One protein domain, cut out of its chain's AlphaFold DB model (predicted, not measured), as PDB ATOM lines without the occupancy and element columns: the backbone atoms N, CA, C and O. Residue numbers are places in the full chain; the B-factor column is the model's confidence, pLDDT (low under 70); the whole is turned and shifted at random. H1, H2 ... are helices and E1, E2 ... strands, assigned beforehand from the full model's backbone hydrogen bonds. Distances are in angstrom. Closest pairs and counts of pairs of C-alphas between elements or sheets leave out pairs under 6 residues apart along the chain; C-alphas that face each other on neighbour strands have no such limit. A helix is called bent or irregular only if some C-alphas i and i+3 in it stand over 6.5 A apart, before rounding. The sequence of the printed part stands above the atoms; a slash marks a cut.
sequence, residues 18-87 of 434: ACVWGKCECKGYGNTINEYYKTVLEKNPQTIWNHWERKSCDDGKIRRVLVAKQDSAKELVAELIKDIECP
ATOM      1  N   ALA A  18     184.547 198.186 141.207       92.19
ATOM      2  CA  ALA A  18     184.748 197.067 142.123       92.19
ATOM      3  C   ALA A  18     183.455 196.271 142.379       92.19
ATOM      4  O   ALA A  18     183.507 195.049 142.429       92.19
ATOM      5  N   CYS A  19     182.297 196.933 142.487       91.06
ATOM      6  CA  CYS A  19     181.000 196.272 142.665       91.06
ATOM      7  C   CYS A  19     180.590 195.505 141.406       91.06
ATOM      8  O   CYS A  19     180.166 194.359 141.485       91.06
ATOM      9  N   VAL A  20     180.755 196.131 140.237       90.69
ATOM     10  CA  VAL A  20     180.407 195.535 138.938       90.69
ATOM     11  C   VAL A  20     181.203 194.257 138.674       90.69
ATOM     12  O   VAL A  20     180.636 193.270 138.224       90.69
ATOM     13  N   TRP A  21     182.505 194.277 138.969       89.19
ATOM     14  CA  TRP A  21     183.422 193.161 138.716       89.19
ATOM     15  C   TRP A  21     183.550 192.183 139.891       89.19
ATOM     16  O   TRP A  21     184.520 191.429 139.941       89.19
ATOM     17  N   GLY A  22     182.644 192.241 140.876       86.06
ATOM     18  CA  GLY A  22     182.641 191.320 142.019       86.06
ATOM     19  C   GLY A  22     183.875 191.406 142.928       86.06
ATOM     20  O   GLY A  22     184.186 190.454 143.631       86.06
ATOM     21  N   LYS A  23     184.603 192.531 142.912       87.00
ATOM     22  CA  LYS A  23     185.777 192.800 143.767       87.00
ATOM     23  C   LYS A  23     185.438 193.593 145.033       87.00
ATOM     24  O   LYS A  23     186.331 193.941 145.797       87.00
ATOM     25  N   CYS A  24     184.175 193.971 145.197       86.06
ATOM     26  CA  CYS A  24     183.672 194.678 146.366       86.06
ATOM     27  C   CYS A  24     183.152 193.682 147.409       86.06
ATOM     28  O   CYS A  24     182.863 192.532 147.094       86.06
ATOM     29  N   GLU A  25     182.954 194.154 148.634       78.62
ATOM     30  CA  GLU A  25     182.363 193.390 149.733       78.62
ATOM     31  C   GLU A  25     180.831 193.276 149.650       78.62
ATOM     32  O   GLU A  25     180.201 192.872 150.623       78.62
ATOM     33  N   CYS A  26     180.212 193.609 148.507       78.62
ATOM     34  CA  CYS A  26     178.798 193.317 148.267       78.62
ATOM     35  C   CYS A  26     178.578 191.800 148.423       78.62
ATOM     36  O   CYS A  26     178.982 191.013 147.566       78.62
ATOM     37  N   LYS A  27     177.990 191.393 149.550       71.62
ATOM     38  CA  LYS A  27     177.735 190.002 149.949       71.62
ATOM     39  C   LYS A  27     176.276 189.858 150.381       71.62
ATOM     40  O   LYS A  27     175.594 190.852 150.608       71.62
ATOM     41  N   GLY A  28     175.802 188.619 150.505       77.19
ATOM     42  CA  GLY A  28     174.443 188.344 150.981       77.19
ATOM     43  C   GLY A  28     173.357 188.648 149.948       77.19
ATOM     44  O   GLY A  28     172.261 189.077 150.316       77.19
ATOM     45  N   TYR A  29     173.646 188.423 148.658       83.31
ATOM     46  CA  TYR A  29     172.666 188.587 147.581       83.31
ATOM     47  C   TYR A  29     171.409 187.756 147.844       83.31
ATOM     48  O   TYR A  29     170.311 188.276 147.681       83.31
ATOM     49  N   GLY A  30     171.562 186.517 148.330       84.25
ATOM     50  CA  GLY A  30     170.439 185.659 148.700       84.25
ATOM     51  C   GLY A  30     169.480 186.311 149.699       84.25
ATOM     52  O   GLY A  30     168.290 186.421 149.416       84.25
ATOM     53  N   ASN A  31     169.990 186.815 150.826       85.88
ATOM     54  CA  ASN A  31     169.161 187.476 151.845       85.88
ATOM     55  C   ASN A  31     168.465 188.716 151.280       85.88
ATOM     56  O   ASN A  31     167.258 188.867 151.422       85.88
ATOM     57  N   THR A  32     169.224 189.547 150.566       88.06
ATOM     58  CA  THR A  32     168.723 190.783 149.957       88.06
ATOM     59  C   THR A  32     167.599 190.511 148.950       88.06
ATOM     60  O   THR A  32     166.585 191.204 148.935       88.06
ATOM     61  N   ILE A  33     167.759 189.495 148.098       89.06
ATOM     62  CA  ILE A  33     166.769 189.119 147.080       89.06
ATOM     63  C   ILE A  33     165.531 188.502 147.736       89.06
ATOM     64  O   ILE A  33     164.413 188.850 147.358       89.06
ATOM     65  N   ASN A  34     165.717 187.623 148.725       88.38
ATOM     66  CA  ASN A  34     164.612 187.010 149.460       88.38
ATOM     67  C   ASN A  34     163.776 188.054 150.206       88.38
ATOM     68  O   ASN A  34     162.551 187.989 150.169       88.38
ATOM     69  N   GLU A  35     164.420 189.035 150.836       88.94
ATOM     70  CA  GLU A  35     163.731 190.146 151.489       88.94
ATOM     71  C   GLU A  35     162.995 191.025 150.469       88.94
ATOM     72  O   GLU A  35     161.810 191.311 150.642       88.94
ATOM     73  N   TYR A  36     163.652 191.375 149.357       89.56
ATOM     74  CA  TYR A  36     163.061 192.199 148.300       89.56
ATOM     75  C   TYR A  36     161.809 191.564 147.673       89.56
ATOM     76  O   TYR A  36     160.834 192.261 147.392       89.56
ATOM     77  N   TYR A  37     161.810 190.243 147.472       88.69
ATOM     78  CA  TYR A  37     160.677 189.513 146.895       88.69
ATOM     79  C   TYR A  37     159.739 188.886 147.930       88.69
ATOM     80  O   TYR A  37     158.807 188.187 147.534       88.69
ATOM     81  N   LYS A  38     159.916 189.148 149.232       87.75
ATOM     82  CA  LYS A  38     159.158 188.497 150.315       87.75
ATOM     83  C   LYS A  38     157.643 188.498 150.076       87.75
ATOM     84  O   LYS A  38     157.009 187.450 150.092       87.75
ATOM     85  N   THR A  39     157.079 189.657 149.743       84.62
ATOM     86  CA  THR A  39     155.635 189.816 149.500       84.62
ATOM     87  C   THR A  39     155.144 189.084 148.248       84.62
ATOM     88  O   THR A  39     154.003 188.625 148.205       84.62
ATOM     89  N   VAL A  40     155.988 188.957 147.219       82.94
ATOM     90  CA  VAL A  40     155.672 188.233 145.976       82.94
ATOM     91  C   VAL A  40     155.711 186.726 146.215       82.94
ATOM     92  O   VAL A  40     154.819 186.019 145.745       82.94
ATOM     93  N   LEU A  41     156.708 186.262 146.973       82.31
ATOM     94  CA  LEU A  41     156.886 184.867 147.371       82.31
ATOM     95  C   LEU A  41     155.749 184.370 148.274       82.31
ATOM     96  O   LEU A  41     155.361 183.210 148.177       82.31
ATOM     97  N   GLU A  42     155.210 185.240 149.131       82.38
ATOM     98  CA  GLU A  42     154.072 184.933 150.008       82.38
ATOM     99  C   GLU A  42     152.734 184.885 149.248       82.38
ATOM    100  O   GLU A  42     151.869 184.081 149.584       82.38
ATOM    101  N   LYS A  43     152.557 185.711 148.206       81.38
ATOM    102  CA  LYS A  43     151.296 185.809 147.443       81.38
ATOM    103  C   LYS A  43     151.173 184.826 146.276       81.38
ATOM    104  O   LYS A  43     150.055 184.533 145.868       81.38
ATOM    105  N   ASN A  44     152.285 184.340 145.720       75.56
ATOM    106  CA  ASN A  44     152.286 183.479 144.532       75.56
ATOM    107  C   ASN A  44     152.987 182.146 144.830       75.56
ATOM    108  O   ASN A  44     154.206 182.043 144.675       75.56
ATOM    109  N   PRO A  45     152.244 181.105 145.243       73.62
ATOM    110  CA  PRO A  45     152.843 179.828 145.617       73.62
ATOM    111  C   PRO A  45     153.350 179.024 144.415       73.62
ATOM    112  O   PRO A  45     154.205 178.168 144.604       73.62
ATOM    113  N   GLN A  46     152.862 179.297 143.198       85.62
ATOM    114  CA  GLN A  46     153.302 178.663 141.953       85.62
ATOM    115  C   GLN A  46     153.532 179.707 140.858       85.62
ATOM    116  O   GLN A  46     152.843 180.725 140.798       85.62
ATOM    117  N   THR A  47     154.502 179.449 139.987       89.38
ATOM    118  CA  THR A  47     154.857 180.287 138.845       89.38
ATOM    119  C   THR A  47     155.393 179.439 137.694       89.38
ATOM    120  O   THR A  47     155.791 178.288 137.874       89.38
ATOM    121  N   ILE A  48     155.389 180.017 136.495       89.69
ATOM    122  CA  ILE A  48     155.929 179.409 135.282       89.69
ATOM    123  C   ILE A  48     157.037 180.318 134.761       89.69
ATOM    124  O   ILE A  48     156.827 181.516 134.573       89.69
ATOM    125  N   TRP A  49     158.215 179.757 134.504       91.00
ATOM    126  CA  TRP A  49     159.334 180.493 133.924       91.00
ATOM    127  C   TRP A  49     160.088 179.652 132.906       91.00
ATOM    128  O   TRP A  49     159.982 178.430 132.865       91.00
ATOM    129  N   ASN A  50     160.862 180.326 132.063       90.44
ATOM    130  CA  ASN A  50     161.673 179.671 131.053       90.44
ATOM    131  C   ASN A  50     163.114 179.512 131.545       90.44
ATOM    132  O   ASN A  50     163.737 180.486 131.965       90.44
ATOM    133  N   HIS A  51     163.656 178.303 131.420       86.25
ATOM    134  CA  HIS A  51     165.025 177.961 131.793       86.25
ATOM    135  C   HIS A  51     165.748 177.279 130.626       86.25
ATOM    136  O   HIS A  51     165.166 176.498 129.872       86.25
ATOM    137  N   TRP A  52     167.039 177.565 130.459       84.94
ATOM    138  CA  TRP A  52     167.859 176.945 129.420       84.94
ATOM    139  C   TRP A  52     168.470 175.623 129.891       84.94
ATOM    140  O   TRP A  52     169.486 175.619 130.580       84.94
ATOM    141  N   GLU A  53     167.935 174.497 129.432       86.31
ATOM    142  CA  GLU A  53     168.447 173.164 129.773       86.31
ATOM    143  C   GLU A  53     169.219 172.537 128.614       86.31
ATOM    144  O   GLU A  53     168.961 172.813 127.440       86.31
ATOM    145  N   ARG A  54     170.180 171.661 128.921       86.38
ATOM    146  CA  ARG A  54     170.813 170.804 127.912       86.38
ATOM    147  C   ARG A  54     169.992 169.526 127.780       86.38
ATOM    148  O   ARG A  54     170.005 168.715 128.698       86.38
ATOM    149  N   LYS A  55     169.320 169.335 126.646       84.81
ATOM    150  CA  LYS A  55     168.579 168.100 126.343       84.81
ATOM    151  C   LYS A  55     169.222 167.365 125.175       84.81
ATOM    152  O   LYS A  55     169.731 167.994 124.245       84.81
ATOM    153  N   SER A  56     169.210 166.036 125.243       84.69
ATOM    154  CA  SER A  56     169.527 165.200 124.088       84.69
ATOM    155  C   SER A  56     168.379 165.321 123.096       84.69
ATOM    156  O   SER A  56     167.234 165.038 123.446       84.69
ATOM    157  N   CYS A  57     168.668 165.791 121.891       75.50
ATOM    158  CA  CYS A  57     167.710 165.770 120.798       75.50
ATOM    159  C   CYS A  57     167.661 164.374 120.159       75.50
ATOM    160  O   CYS A  57     168.565 163.560 120.357       75.50
ATOM    161  N   ASP A  58     166.620 164.123 119.363       74.50
ATOM    162  CA  ASP A  58     166.377 162.843 118.675       74.50
ATOM    163  C   ASP A  58     167.530 162.422 117.740       74.50
ATOM    164  O   ASP A  58     167.670 161.251 117.406       74.50
ATOM    165  N   ASP A  59     168.387 163.369 117.343       75.81
ATOM    166  CA  ASP A  59     169.606 163.144 116.555       75.81
ATOM    167  C   ASP A  59     170.833 162.757 117.408       75.81
ATOM    168  O   ASP A  59     171.961 162.762 116.910       75.81
ATOM    169  N   GLY A  60     170.640 162.485 118.703       78.81
ATOM    170  CA  GLY A  60     171.699 162.176 119.666       78.81
ATOM    171  C   GLY A  60     172.586 163.372 120.031       78.81
ATOM    172  O   GLY A  60     173.544 163.220 120.791       78.81
ATOM    173  N   LYS A  61     172.306 164.578 119.511       78.25
ATOM    174  CA  LYS A  61     173.082 165.781 119.833       78.25
ATOM    175  C   LYS A  61     172.493 166.477 121.046       78.25
ATOM    176  O   LYS A  61     171.298 166.752 121.120       78.25
ATOM    177  N   ILE A  62     173.363 166.858 121.974       83.31
ATOM    178  CA  ILE A  62     172.976 167.672 123.122       83.31
ATOM    179  C   ILE A  62     172.837 169.121 122.662       83.31
ATOM    180  O   ILE A  62     173.816 169.754 122.254       83.31
ATOM    181  N   ARG A  63     171.624 169.666 122.749       84.06
ATOM    182  CA  ARG A  63     171.342 171.068 122.433       84.06
ATOM    183  C   ARG A  63     170.825 171.787 123.667       84.06
ATOM    184  O   ARG A  63     170.216 171.190 124.552       84.06
ATOM    185  N   ARG A  64     171.091 173.090 123.729       84.88
ATOM    186  CA  ARG A  64     170.507 173.954 124.752       84.88
ATOM    187  C   ARG A  64     169.117 174.364 124.274       84.88
ATOM    188  O   ARG A  64     169.002 174.976 123.215       84.88
ATOM    189  N   VAL A  65     168.090 173.992 125.021       87.31
ATOM    190  CA  VAL A  65     166.686 174.242 124.694       87.31
ATOM    191  C   VAL A  65     166.043 175.053 125.806       87.31
ATOM    192  O   VAL A  65     166.408 174.915 126.973       87.31
ATOM    193  N   LEU A  66     165.120 175.933 125.428       89.19
ATOM    194  CA  LEU A  66     164.340 176.706 126.380       89.19
ATOM    195  C   LEU A  66     163.171 175.837 126.847       89.19
ATOM    196  O   LEU A  66     162.389 175.365 126.024       89.19
ATOM    197  N   VAL A  67     163.091 175.592 128.148       88.81
ATOM    198  CA  VAL A  67     162.085 174.731 128.770       88.81
ATOM    199  C   VAL A  67     161.255 175.582 129.715       88.81
ATOM    200  O   VAL A  67     161.815 176.302 130.540       88.81
ATOM    201  N   ALA A  68     159.933 175.491 129.594       91.25
ATOM    202  CA  ALA A  68     159.031 176.050 130.585       91.25
ATOM    203  C   ALA A  68     159.043 175.142 131.823       91.25
ATOM    204  O   ALA A  68     158.683 173.967 131.733       91.25
ATOM    205  N   LYS A  69     159.489 175.680 132.955       90.19
ATOM    206  CA  LYS A  69     159.376 175.067 134.277       90.19
ATOM    207  C   LYS A  69     158.157 175.635 134.984       90.19
ATOM    208  O   LYS A  69     157.870 176.824 134.846       90.19
ATOM    209  N   GLN A  70     157.468 174.790 135.737       91.00
ATOM    210  CA  GLN A  70     156.371 175.184 136.609       91.00
ATOM    211  C   GLN A  70     156.675 174.668 138.011       91.00
ATOM    212  O   GLN A  70     156.727 173.460 138.218       91.00
ATOM    213  N   ASP A  71     156.891 175.584 138.946       90.19
ATOM    214  CA  ASP A  71     157.191 175.274 140.346       90.19
ATOM    215  C   ASP A  71     156.881 176.499 141.225       90.19
ATOM    216  O   ASP A  71     156.285 177.477 140.767       90.19
ATOM    217  N   SER A  72     157.277 176.477 142.492       89.56
ATOM    218  CA  SER A  72     157.106 177.590 143.410       89.56
ATOM    219  C   SER A  72     157.933 178.820 143.034       89.56
ATOM    220  O   SER A  72     159.051 178.729 142.525       89.56
ATOM    221  N   ALA A  73     157.414 180.009 143.361       87.94
ATOM    222  CA  ALA A  73     158.160 181.256 143.175       87.94
ATOM    223  C   ALA A  73     159.471 181.288 143.986       87.94
ATOM    224  O   ALA A  73     160.419 181.970 143.595       87.94
ATOM    225  N   LYS A  74     159.545 180.520 145.084       88.25
ATOM    226  CA  LYS A  74     160.766 180.348 145.882       88.25
ATOM    227  C   LYS A  74     161.867 179.660 145.081       88.25
ATOM    228  O   LYS A  74     163.007 180.107 145.140       88.25
ATOM    229  N   GLU A  75     161.522 178.638 144.302       90.25
ATOM    230  CA  GLU A  75     162.489 177.918 143.468       90.25
ATOM    231  C   GLU A  75     163.025 178.806 142.338       90.25
ATOM    232  O   GLU A  75     164.232 178.869 142.118       90.25
ATOM    233  N   LEU A  76     162.162 179.603 141.696       89.75
ATOM    234  CA  LEU A  76     162.597 180.611 140.721       89.75
ATOM    235  C   LEU A  76     163.606 181.603 141.329       89.75
ATOM    236  O   LEU A  76     164.620 181.934 140.710       89.75
ATOM    237  N   VAL A  77     163.340 182.092 142.543       89.56
ATOM    238  CA  VAL A  77     164.259 183.007 143.237       89.56
ATOM    239  C   VAL A  77     165.565 182.304 143.616       89.56
ATOM    240  O   VAL A  77     166.632 182.901 143.465       89.56
ATOM    241  N   ALA A  78     165.515 181.039 144.034       88.62
ATOM    242  CA  ALA A  78     166.706 180.238 144.298       88.62
ATOM    243  C   ALA A  78     167.564 180.047 143.033       88.62
ATOM    244  O   ALA A  78     168.784 180.227 143.096       88.62
ATOM    245  N   GLU A  79     166.949 179.775 141.873       88.06
ATOM    246  CA  GLU A  79     167.649 179.728 140.580       88.06
ATOM    247  C   GLU A  79     168.332 181.068 140.259       88.06
ATOM    248  O   GLU A  79     169.506 181.088 139.890       88.06
ATOM    249  N   LEU A  80     167.642 182.197 140.463       86.56
ATOM    250  CA  LEU A  80     168.210 183.531 140.237       86.56
ATOM    251  C   LEU A  80     169.410 183.822 141.153       86.56
ATOM    252  O   LEU A  80     170.424 184.350 140.691       86.56
ATOM    253  N   ILE A  81     169.306 183.499 142.446       88.12
ATOM    254  CA  ILE A  81     170.401 183.676 143.415       88.12
ATOM    255  C   ILE A  81     171.608 182.846 142.976       88.12
ATOM    256  O   ILE A  81     172.723 183.367 142.891       88.12
ATOM    257  N   LYS A  82     171.374 181.583 142.608       85.94
ATOM    258  CA  LYS A  82     172.413 180.684 142.109       85.94
ATOM    259  C   LYS A  82     173.076 181.217 140.840       85.94
ATOM    260  O   LYS A  82     174.294 181.123 140.729       85.94
ATOM    261  N   ASP A  83     172.329 181.805 139.911       81.44
ATOM    262  CA  ASP A  83     172.892 182.400 138.692       81.44
ATOM    263  C   ASP A  83     173.748 183.649 138.971       81.44
ATOM    264  O   ASP A  83     174.712 183.924 138.247       81.44
ATOM    265  N   ILE A  84     173.427 184.409 140.024       83.00
ATOM    266  CA  ILE A  84     174.223 185.562 140.465       83.00
ATOM    267  C   ILE A  84     175.523 185.100 141.135       83.00
ATOM    268  O   ILE A  84     176.585 185.651 140.836       83.00
ATOM    269  N   GLU A  85     175.446 184.105 142.019       82.56
ATOM    270  CA  GLU A  85     176.581 183.622 142.817       82.56
ATOM    271  C   GLU A  85     177.493 182.661 142.037       82.56
ATOM    272  O   GLU A  85     178.715 182.714 142.171       82.56
ATOM    273  N   CYS A  86     176.915 181.812 141.187       81.94
ATOM    274  CA  CYS A  86     177.586 180.749 140.438       81.94
ATOM    275  C   CYS A  86     177.235 180.797 138.933       81.94
ATOM    276  O   CYS A  86     176.592 179.879 138.413       81.94
ATOM    277  N   PRO A  87     177.665 181.828 138.182       78.31
ATOM    278  CA  PRO A  87     177.284 181.977 136.781       78.31
ATOM    279  C   PRO A  87     177.835 180.857 135.888       78.31
ATOM    280  O   PRO A  87     179.046 180.709 135.705       78.31
TER     281      PRO A  87
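What this domain is: This is residues 18 to 87 of the 434 residues of an uncharacterized protein of Stichopus japonicus (UniProt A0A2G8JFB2). A long, bent hairpin of two strands, E1 and E2, reaches out from one end of H3, while H1 runs beside H3 and short H2 sits near H3's first residues. The printed part has 70 residues, with H1, H2, E1, E2 and H3 in that order; class mixed, sheet E1 - E2 antiparallel. It is loose, radius of gyration of the C-alphas 15.7 A, and flat, 46 by 35 by 11 A.

How they stand to each other: Go from Ala 18 to H1, residues 29 to 36; it touches H3, residues 73 to 85, opposite ways at 36 degrees, only just steep, closest C-alphas Gly 30 and Ile 81, 5.6 A. Next, H2, residues 38 to 43, only just touches H3, at its residues 73 to 74 alone, with 3 pairs of C-alphas within 8 A, closest Leu 41 and Ala 73, 5.7 A. E1, residues 47 to 56, and E2, residues 62 to 71, form an antiparallel hairpin; N 47 and O 71, 2.8 A, are within hydrogen-bond range. E1 bends by 60 degrees at residue 52, E2 by 58 at 66. In H1, H2 and H3 every O i to N i+4 pair is within range.

Where its parts are: Find C-alpha 29 at (172.666, 188.587, 147.581), where H1 begins, 10.3 A long. H2 spans 8.8 A, E1 25.7 A, E2 24.6 A; H3, 18.6 A, ends at (176.581, 183.622, 142.817).

The domain as a whole: The farthest C-alphas, Glu 25 and Asp 59, are 46.7 A apart. The printed part has no cut, its four links between named elements are tight, and no printed residue is under 70 in pLDDT.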